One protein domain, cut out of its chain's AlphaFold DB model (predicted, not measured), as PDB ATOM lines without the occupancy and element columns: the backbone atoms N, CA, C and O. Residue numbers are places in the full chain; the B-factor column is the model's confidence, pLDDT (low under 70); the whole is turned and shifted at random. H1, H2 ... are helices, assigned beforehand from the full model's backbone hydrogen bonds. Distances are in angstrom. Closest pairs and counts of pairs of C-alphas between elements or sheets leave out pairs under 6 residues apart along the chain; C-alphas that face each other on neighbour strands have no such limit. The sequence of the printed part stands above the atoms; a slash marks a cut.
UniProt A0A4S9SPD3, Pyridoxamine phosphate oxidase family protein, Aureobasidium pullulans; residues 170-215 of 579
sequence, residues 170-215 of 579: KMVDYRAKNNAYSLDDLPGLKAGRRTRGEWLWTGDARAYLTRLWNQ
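What this domain is: This is residues 170 to 215 of the 579 residues of the protein "Pyridoxamine phosphate oxidase family protein" of Aureobasidium pullulans (UniProt A0A4S9SPD3). Short H2 packs across H1 near one end of a flat, elongated shape, and the longest helix, H3, leads from a corner with H2 to the other end. A long loop, residues 179 to 189, swings out from H1 and returns to H2. The printed part has 46 residues with three named helices, H1, H2, H3 in chain order, and no named strand: all helix. It is only just compact, close to loose, with a radius of gyration of the C-alphas of 11.2 A and spans of 39 by 20 by 9 A.

How they stand to each other: H1, residues 171 to 178, touches H2, residues 190 to 195, about perpendicular at 76 degrees; their closest C-alphas, Ala 176 and Gly 192, are 3.8 A apart. H2 and H3, residues 200 to 213, only just touch, with 3 pairs of C-alphas within 8 A, and only at the corner by their link. H3 touches H2 with residue 200 alone; the closest C-alphas, Arg 193 and Leu 200, are 7.0 A apart. They run opposite ways at a steep tilt of 58 degrees. H1 and H3 are apart. In H1, H2 and H3 every O i to N i+4 pair is within hydrogen-bond range.

Where its parts are: H1 begins at C-alpha 171 (27.435, 42.507, -5.423) and is 10.4 A long; H2 measures 8.7 A. H3 measures 20.0 A and ends at C-alpha 213 (33.750, 15.116, -25.953).

The domain as a whole: The two farthest C-alphas, Lys 170 and Gln 215, are 39.2 A apart. The printed part has no cut. The link from H1 to H2 is long, that from H2 to H3 tight. Mean pLDDT of the printed part is 92.0, and no printed residue is under 70.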
ATOM      1  N   LYS A 170      28.936  46.536  -5.228       90.62
ATOM      2  CA  LYS A 170      29.845  45.525  -5.819       90.62
ATOM      3  C   LYS A 170      29.261  44.106  -5.942       90.62
ATOM      4  O   LYS A 170      29.906  43.222  -6.504       90.62
ATOM      5  N   MET A 171      28.060  43.843  -5.420       90.00
ATOM      6  CA  MET A 171      27.435  42.507  -5.423       90.00
ATOM      7  C   MET A 171      27.164  41.955  -6.837       90.00
ATOM      8  O   MET A 171      27.238  40.740  -7.041       90.00
ATOM      9  N   VAL A 172      26.868  42.811  -7.820       92.00
ATOM     10  CA  VAL A 172      26.632  42.390  -9.215       92.00
ATOM     11  C   VAL A 172      27.935  41.902  -9.855       92.00
ATOM     12  O   VAL A 172      28.005  40.756 -10.310       92.00
ATOM     13  N   ASP A 173      29.000  42.699  -9.771       91.81
ATOM     14  CA  ASP A 173      30.320  42.353 -10.312       91.81
ATOM     15  C   ASP A 173      30.947  41.168  -9.577       91.81
ATOM     16  O   ASP A 173      31.552  40.289 -10.193       91.81
ATOM     17  N   TYR A 174      30.739  41.070  -8.259       90.38
ATOM     18  CA  TYR A 174      31.166  39.912  -7.479       90.38
ATOM     19  C   TYR A 174      30.540  38.615  -8.013       90.38
ATOM     20  O   TYR A 174      31.242  37.614  -8.174       90.38
ATOM     21  N   ARG A 175      29.241  38.627  -8.343       93.94
ATOM     22  CA  ARG A 175      28.541  37.477  -8.941       93.94
ATOM     23  C   ARG A 175      29.035  37.181 -10.362       93.94
ATOM     24  O   ARG A 175      29.197  36.012 -10.705       93.94
ATOM     25  N   ALA A 176      29.322  38.207 -11.164       93.38
ATOM     26  CA  ALA A 176      29.885  38.062 -12.510       93.38
ATOM     27  C   ALA A 176      31.327  37.514 -12.514       93.38
ATOM     28  O   ALA A 176      31.710  36.750 -13.407       93.38
ATOM     29  N   LYS A 177      32.126  37.865 -11.500       92.25
ATOM     30  CA  LYS A 177      33.516  37.421 -11.344       92.25
ATOM     31  C   LYS A 177      33.639  36.022 -10.735       92.25
ATOM     32  O   LYS A 177      34.446  35.244 -11.228       92.25
ATOM     33  N   ASN A 178      32.859  35.703  -9.698       91.00
ATOM     34  CA  ASN A 178      33.063  34.496  -8.879       91.00
ATOM     35  C   ASN A 178      32.008  33.392  -9.087       91.00
ATOM     36  O   ASN A 178      32.296  32.239  -8.787       91.00
ATOM     37  N   ASN A 179      30.802  33.716  -9.579       94.00
ATOM     38  CA  ASN A 179      29.669  32.773  -9.599       94.00
ATOM     39  C   ASN A 179      29.196  32.414 -11.021       94.00
ATOM     40  O   ASN A 179      28.212  31.691 -11.179       94.00
ATOM     41  N   ALA A 180      29.846  32.941 -12.063       94.31
ATOM     42  CA  ALA A 180      29.445  32.723 -13.453       94.31
ATOM     43  C   ALA A 180      29.754  31.301 -13.968       94.31
ATOM     44  O   ALA A 180      29.060  30.841 -14.868       94.31
ATOM     45  N   TYR A 181      30.741  30.612 -13.384       94.12
ATOM     46  CA  TYR A 181      31.223  29.277 -13.774       94.12
ATOM     47  C   TYR A 181      31.618  28.448 -12.536       94.12
ATOM     48  O   TYR A 181      31.843  29.022 -11.467       94.12
ATOM     49  N   SER A 182      31.682  27.115 -12.660       93.88
ATOM     50  CA  SER A 182      32.252  26.219 -11.636       93.88
ATOM     51  C   SER A 182      33.787  26.142 -11.722       93.88
ATOM     52  O   SER A 182      34.405  26.785 -12.565       93.88
ATOM     53  N   LEU A 183      34.410  25.327 -10.861       91.06
ATOM     54  CA  LEU A 183      35.849  25.014 -10.923       91.06
ATOM     55  C   LEU A 183      36.229  24.061 -12.075       91.06
ATOM     56  O   LEU A 183      37.414  23.810 -12.284       91.06
ATOM     57  N   ASP A 184      35.224  23.549 -12.789       91.00
ATOM     58  CA  ASP A 184      35.304  22.600 -13.907       91.00
ATOM     59  C   ASP A 184      34.738  23.238 -15.196       91.00
ATOM     60  O   ASP A 184      34.191  22.551 -16.059       91.00
ATOM     61  N   ASP A 185      34.761  24.577 -15.264       90.69
ATOM     62  CA  ASP A 185      34.207  25.421 -16.335       90.69
ATOM     63  C   ASP A 185      32.728  25.153 -16.691       90.69
ATOM     64  O   ASP A 185      32.243  25.536 -17.760       90.69
ATOM     65  N   LEU A 186      31.954  24.543 -15.783       93.31
ATOM     66  CA  LEU A 186      30.521  24.339 -15.997       93.31
ATOM     67  C   LEU A 186      29.758  25.667 -15.843       93.31
ATOM     68  O   LEU A 186      30.033  26.411 -14.897       93.31
ATOM     69  N   PRO A 187      28.765  25.969 -16.702       95.81
ATOM     70  CA  PRO A 187      28.049  27.236 -16.639       95.81
ATOM     71  C   PRO A 187      27.265  27.402 -15.331       95.81
ATOM     72  O   PRO A 187      26.404  26.590 -14.992       95.81
ATOM     73  N   GLY A 188      27.559  28.482 -14.608       94.56
ATOM     74  CA  GLY A 188      26.985  28.809 -13.307       94.56
ATOM     75  C   GLY A 188      25.818  29.797 -13.388       94.56
ATOM     76  O   GLY A 188      24.903  29.676 -14.208       94.56
ATOM     77  N   LEU A 189      25.830  30.796 -12.502       95.88
ATOM     78  CA  LEU A 189      24.725  31.729 -12.302       95.88
ATOM     79  C   LEU A 189      24.425  32.541 -13.575       95.88
ATOM     80  O   LEU A 189      25.168  33.457 -13.933       95.88
ATOM     81  N   LYS A 190      23.269  32.274 -14.201       95.50
ATOM     82  CA  LYS A 190      22.797  32.948 -15.429       95.50
ATOM     83  C   LYS A 190      22.801  34.481 -15.334       95.50
ATOM     84  O   LYS A 190      23.071  35.141 -16.331       95.50
ATOM     85  N   ALA A 191      22.545  35.050 -14.154       93.69
ATOM     86  CA  ALA A 191      22.660  36.493 -13.927       93.69
ATOM     87  C   ALA A 191      24.116  36.985 -14.047       93.69
ATOM     88  O   ALA A 191      24.378  37.907 -14.809       93.69
ATOM     89  N   GLY A 192      25.067  36.320 -13.379       93.38
ATOM     90  CA  GLY A 192      26.491  36.660 -13.468       93.38
ATOM     91  C   GLY A 192      27.049  36.502 -14.885       93.38
ATOM     92  O   GLY A 192      27.796  37.359 -15.340       93.38
ATOM     93  N   ARG A 193      26.628  35.464 -15.618       95.56
ATOM     94  CA  ARG A 193      26.976  35.272 -17.039       95.56
ATOM     95  C   ARG A 193      26.434  36.399 -17.930       95.56
ATOM     96  O   ARG A 193      27.196  36.977 -18.697       95.56
ATOM     97  N   ARG A 194      25.165  36.801 -17.760       94.38
ATOM     98  CA  ARG A 194      24.587  37.967 -18.462       94.38
ATOM     99  C   ARG A 194      25.345  39.267 -18.173       94.38
ATOM    100  O   ARG A 194      25.606  40.014 -19.105       94.38
ATOM    101  N   THR A 195      25.756  39.513 -16.926       94.50
ATOM    102  CA  THR A 195      26.580  40.682 -16.561       94.50
ATOM    103  C   THR A 195      27.939  40.695 -17.274       94.50
ATOM    104  O   THR A 195      28.453  41.765 -17.572       94.50
ATOM    105  N   ARG A 196      28.505  39.531 -17.628       92.94
ATOM    106  CA  ARG A 196      29.725  39.426 -18.460       92.94
ATOM    107  C   ARG A 196      29.477  39.661 -19.963       92.94
ATOM    108  O   ARG A 196      30.384  39.435 -20.756       92.94
ATOM    109  N   GLY A 197      28.259  40.029 -20.371       92.00
ATOM    110  CA  GLY A 197      27.854  40.127 -21.779       92.00
ATOM    111  C   GLY A 197      27.636  38.773 -22.471       92.00
ATOM    112  O   GLY A 197      27.540  38.712 -23.695       92.00
ATOM    113  N   GLU A 198      27.575  37.669 -21.720       93.19
ATOM    114  CA  GLU A 198      27.581  36.328 -22.303       93.19
ATOM    115  C   GLU A 198      26.220  35.911 -22.888       93.19
ATOM    116  O   GLU A 198      25.181  35.925 -22.219       93.19
ATOM    117  N   TRP A 199      26.248  35.437 -24.134       92.19
ATOM    118  CA  TRP A 199      25.115  34.794 -24.795       92.19
ATOM    119  C   TRP A 199      24.884  33.396 -24.210       92.19
ATOM    120  O   TRP A 199      25.492  32.427 -24.648       92.19
ATOM    121  N   LEU A 200      23.987  33.279 -23.222       93.75
ATOM    122  CA  LEU A 200      23.810  32.056 -22.418       93.75
ATOM    123  C   LEU A 200      23.738  30.743 -23.222       93.75
ATOM    124  O   LEU A 200      24.299  29.738 -22.794       93.75
ATOM    125  N   TRP A 201      23.075  30.736 -24.383       93.44
ATOM    126  CA  TRP A 201      22.944  29.519 -25.190       93.44
ATOM    127  C   TRP A 201      24.274  29.050 -25.799       93.44
ATOM    128  O   TRP A 201      24.441  27.849 -25.982       93.44
ATOM    129  N   THR A 202      25.238  29.942 -26.065       91.62
ATOM    130  CA  THR A 202      26.548  29.550 -26.616       91.62
ATOM    131  C   THR A 202      27.418  28.896 -25.545       91.62
ATOM    132  O   THR A 202      28.036  27.867 -25.810       91.62
ATOM    133  N   GLY A 203      27.406  29.423 -24.314       90.25
ATOM    134  CA  GLY A 203      28.061  28.798 -23.161       90.25
ATOM    135  C   GLY A 203      27.412  27.469 -22.760       90.25
ATOM    136  O   GLY A 203      28.117  26.497 -22.488       90.25
ATOM    137  N   ASP A 204      26.077  27.388 -22.803       93.44
ATOM    138  CA  ASP A 204      25.334  26.153 -22.507       93.44
ATOM    139  C   ASP A 204      25.601  25.078 -23.588       93.44
ATOM    140  O   ASP A 204      25.879  23.925 -23.255       93.44
ATOM    141  N   ALA A 205      25.617  25.456 -24.874       93.31
ATOM    142  CA  ALA A 205      25.961  24.564 -25.985       93.31
ATOM    143  C   ALA A 205      27.434  24.122 -25.955       93.31
ATOM    144  O   ALA A 205      27.720  22.942 -26.157       93.31
ATOM    145  N   ARG A 206      28.374  25.027 -25.642       92.12
ATOM    146  CA  ARG A 206      29.794  24.688 -25.447       92.12
ATOM    147  C   ARG A 206      29.957  23.653 -24.335       92.12
ATOM    148  O   ARG A 206      30.610  22.640 -24.550       92.12
ATOM    149  N   ALA A 207      29.328  23.869 -23.180       91.69
ATOM    150  CA  ALA A 207      29.395  22.934 -22.060       91.69
ATOM    151  C   ALA A 207      28.755  21.571 -22.377       91.69
ATOM    152  O   ALA A 207      29.250  20.540 -21.925       91.69
ATOM    153  N   TYR A 208      27.685  21.544 -23.178       91.25
ATOM    154  CA  TYR A 208      27.104  20.303 -23.696       91.25
ATOM    155  C   TYR A 208      28.078  19.555 -24.624       91.25
ATOM    156  O   TYR A 208      28.328  18.369 -24.416       91.25
ATOM    157  N   LEU A 209      28.705  20.250 -25.579       90.75
ATOM    158  CA  LEU A 209      29.707  19.663 -26.477       90.75
ATOM    159  C   LEU A 209      30.943  19.154 -25.720       90.75
ATOM    160  O   LEU A 209      31.406  18.053 -26.000       90.75
ATOM    161  N   THR A 210      31.440  19.883 -24.715       89.25
ATOM    162  CA  THR A 210      32.542  19.416 -23.853       89.25
ATOM    163  C   THR A 210      32.164  18.156 -23.065       89.25
ATOM    164  O   THR A 210      32.995  17.265 -22.907       89.25
ATOM    165  N   ARG A 211      30.909  18.023 -22.608       87.12
ATOM    166  CA  ARG A 211      30.434  16.794 -21.944       87.12
ATOM    167  C   ARG A 211      30.407  15.597 -22.890       87.12
ATOM    168  O   ARG A 211      30.853  14.532 -22.481       87.12
ATOM    169  N   LEU A 212      29.941  15.776 -24.130       86.75
ATOM    170  CA  LEU A 212      30.002  14.730 -25.158       86.75
ATOM    171  C   LEU A 212      31.454  14.357 -25.487       86.75
ATOM    172  O   LEU A 212      31.792  13.180 -25.522       86.75
ATOM    173  N   TRP A 213      32.334  15.350 -25.652       85.12
ATOM    174  CA  TRP A 213      33.750  15.116 -25.953       85.12
ATOM    175  C   TRP A 213      34.470  14.327 -24.851       85.12
ATOM    176  O   TRP A 213      35.326  13.498 -25.136       85.12
ATOM    177  N   ASN A 214      34.082  14.524 -23.590       84.69
ATOM    178  CA  ASN A 214      34.635  13.786 -22.452       84.69
ATOM    179  C   ASN A 214      34.084  12.348 -22.313       84.69
ATOM    180  O   ASN A 214      34.526  11.621 -21.427       84.69
ATOM    181  N   GLN A 215      33.157  11.904 -23.173       86.50
ATOM    182  CA  GLN A 215      32.640  10.526 -23.223       86.50
ATOM    183  C   GLN A 215      33.364   9.678 -24.289       86.50
ATOM    184  O   GLN A 215      32.735   8.946 -25.055       86.50
TER     185      GLN A 215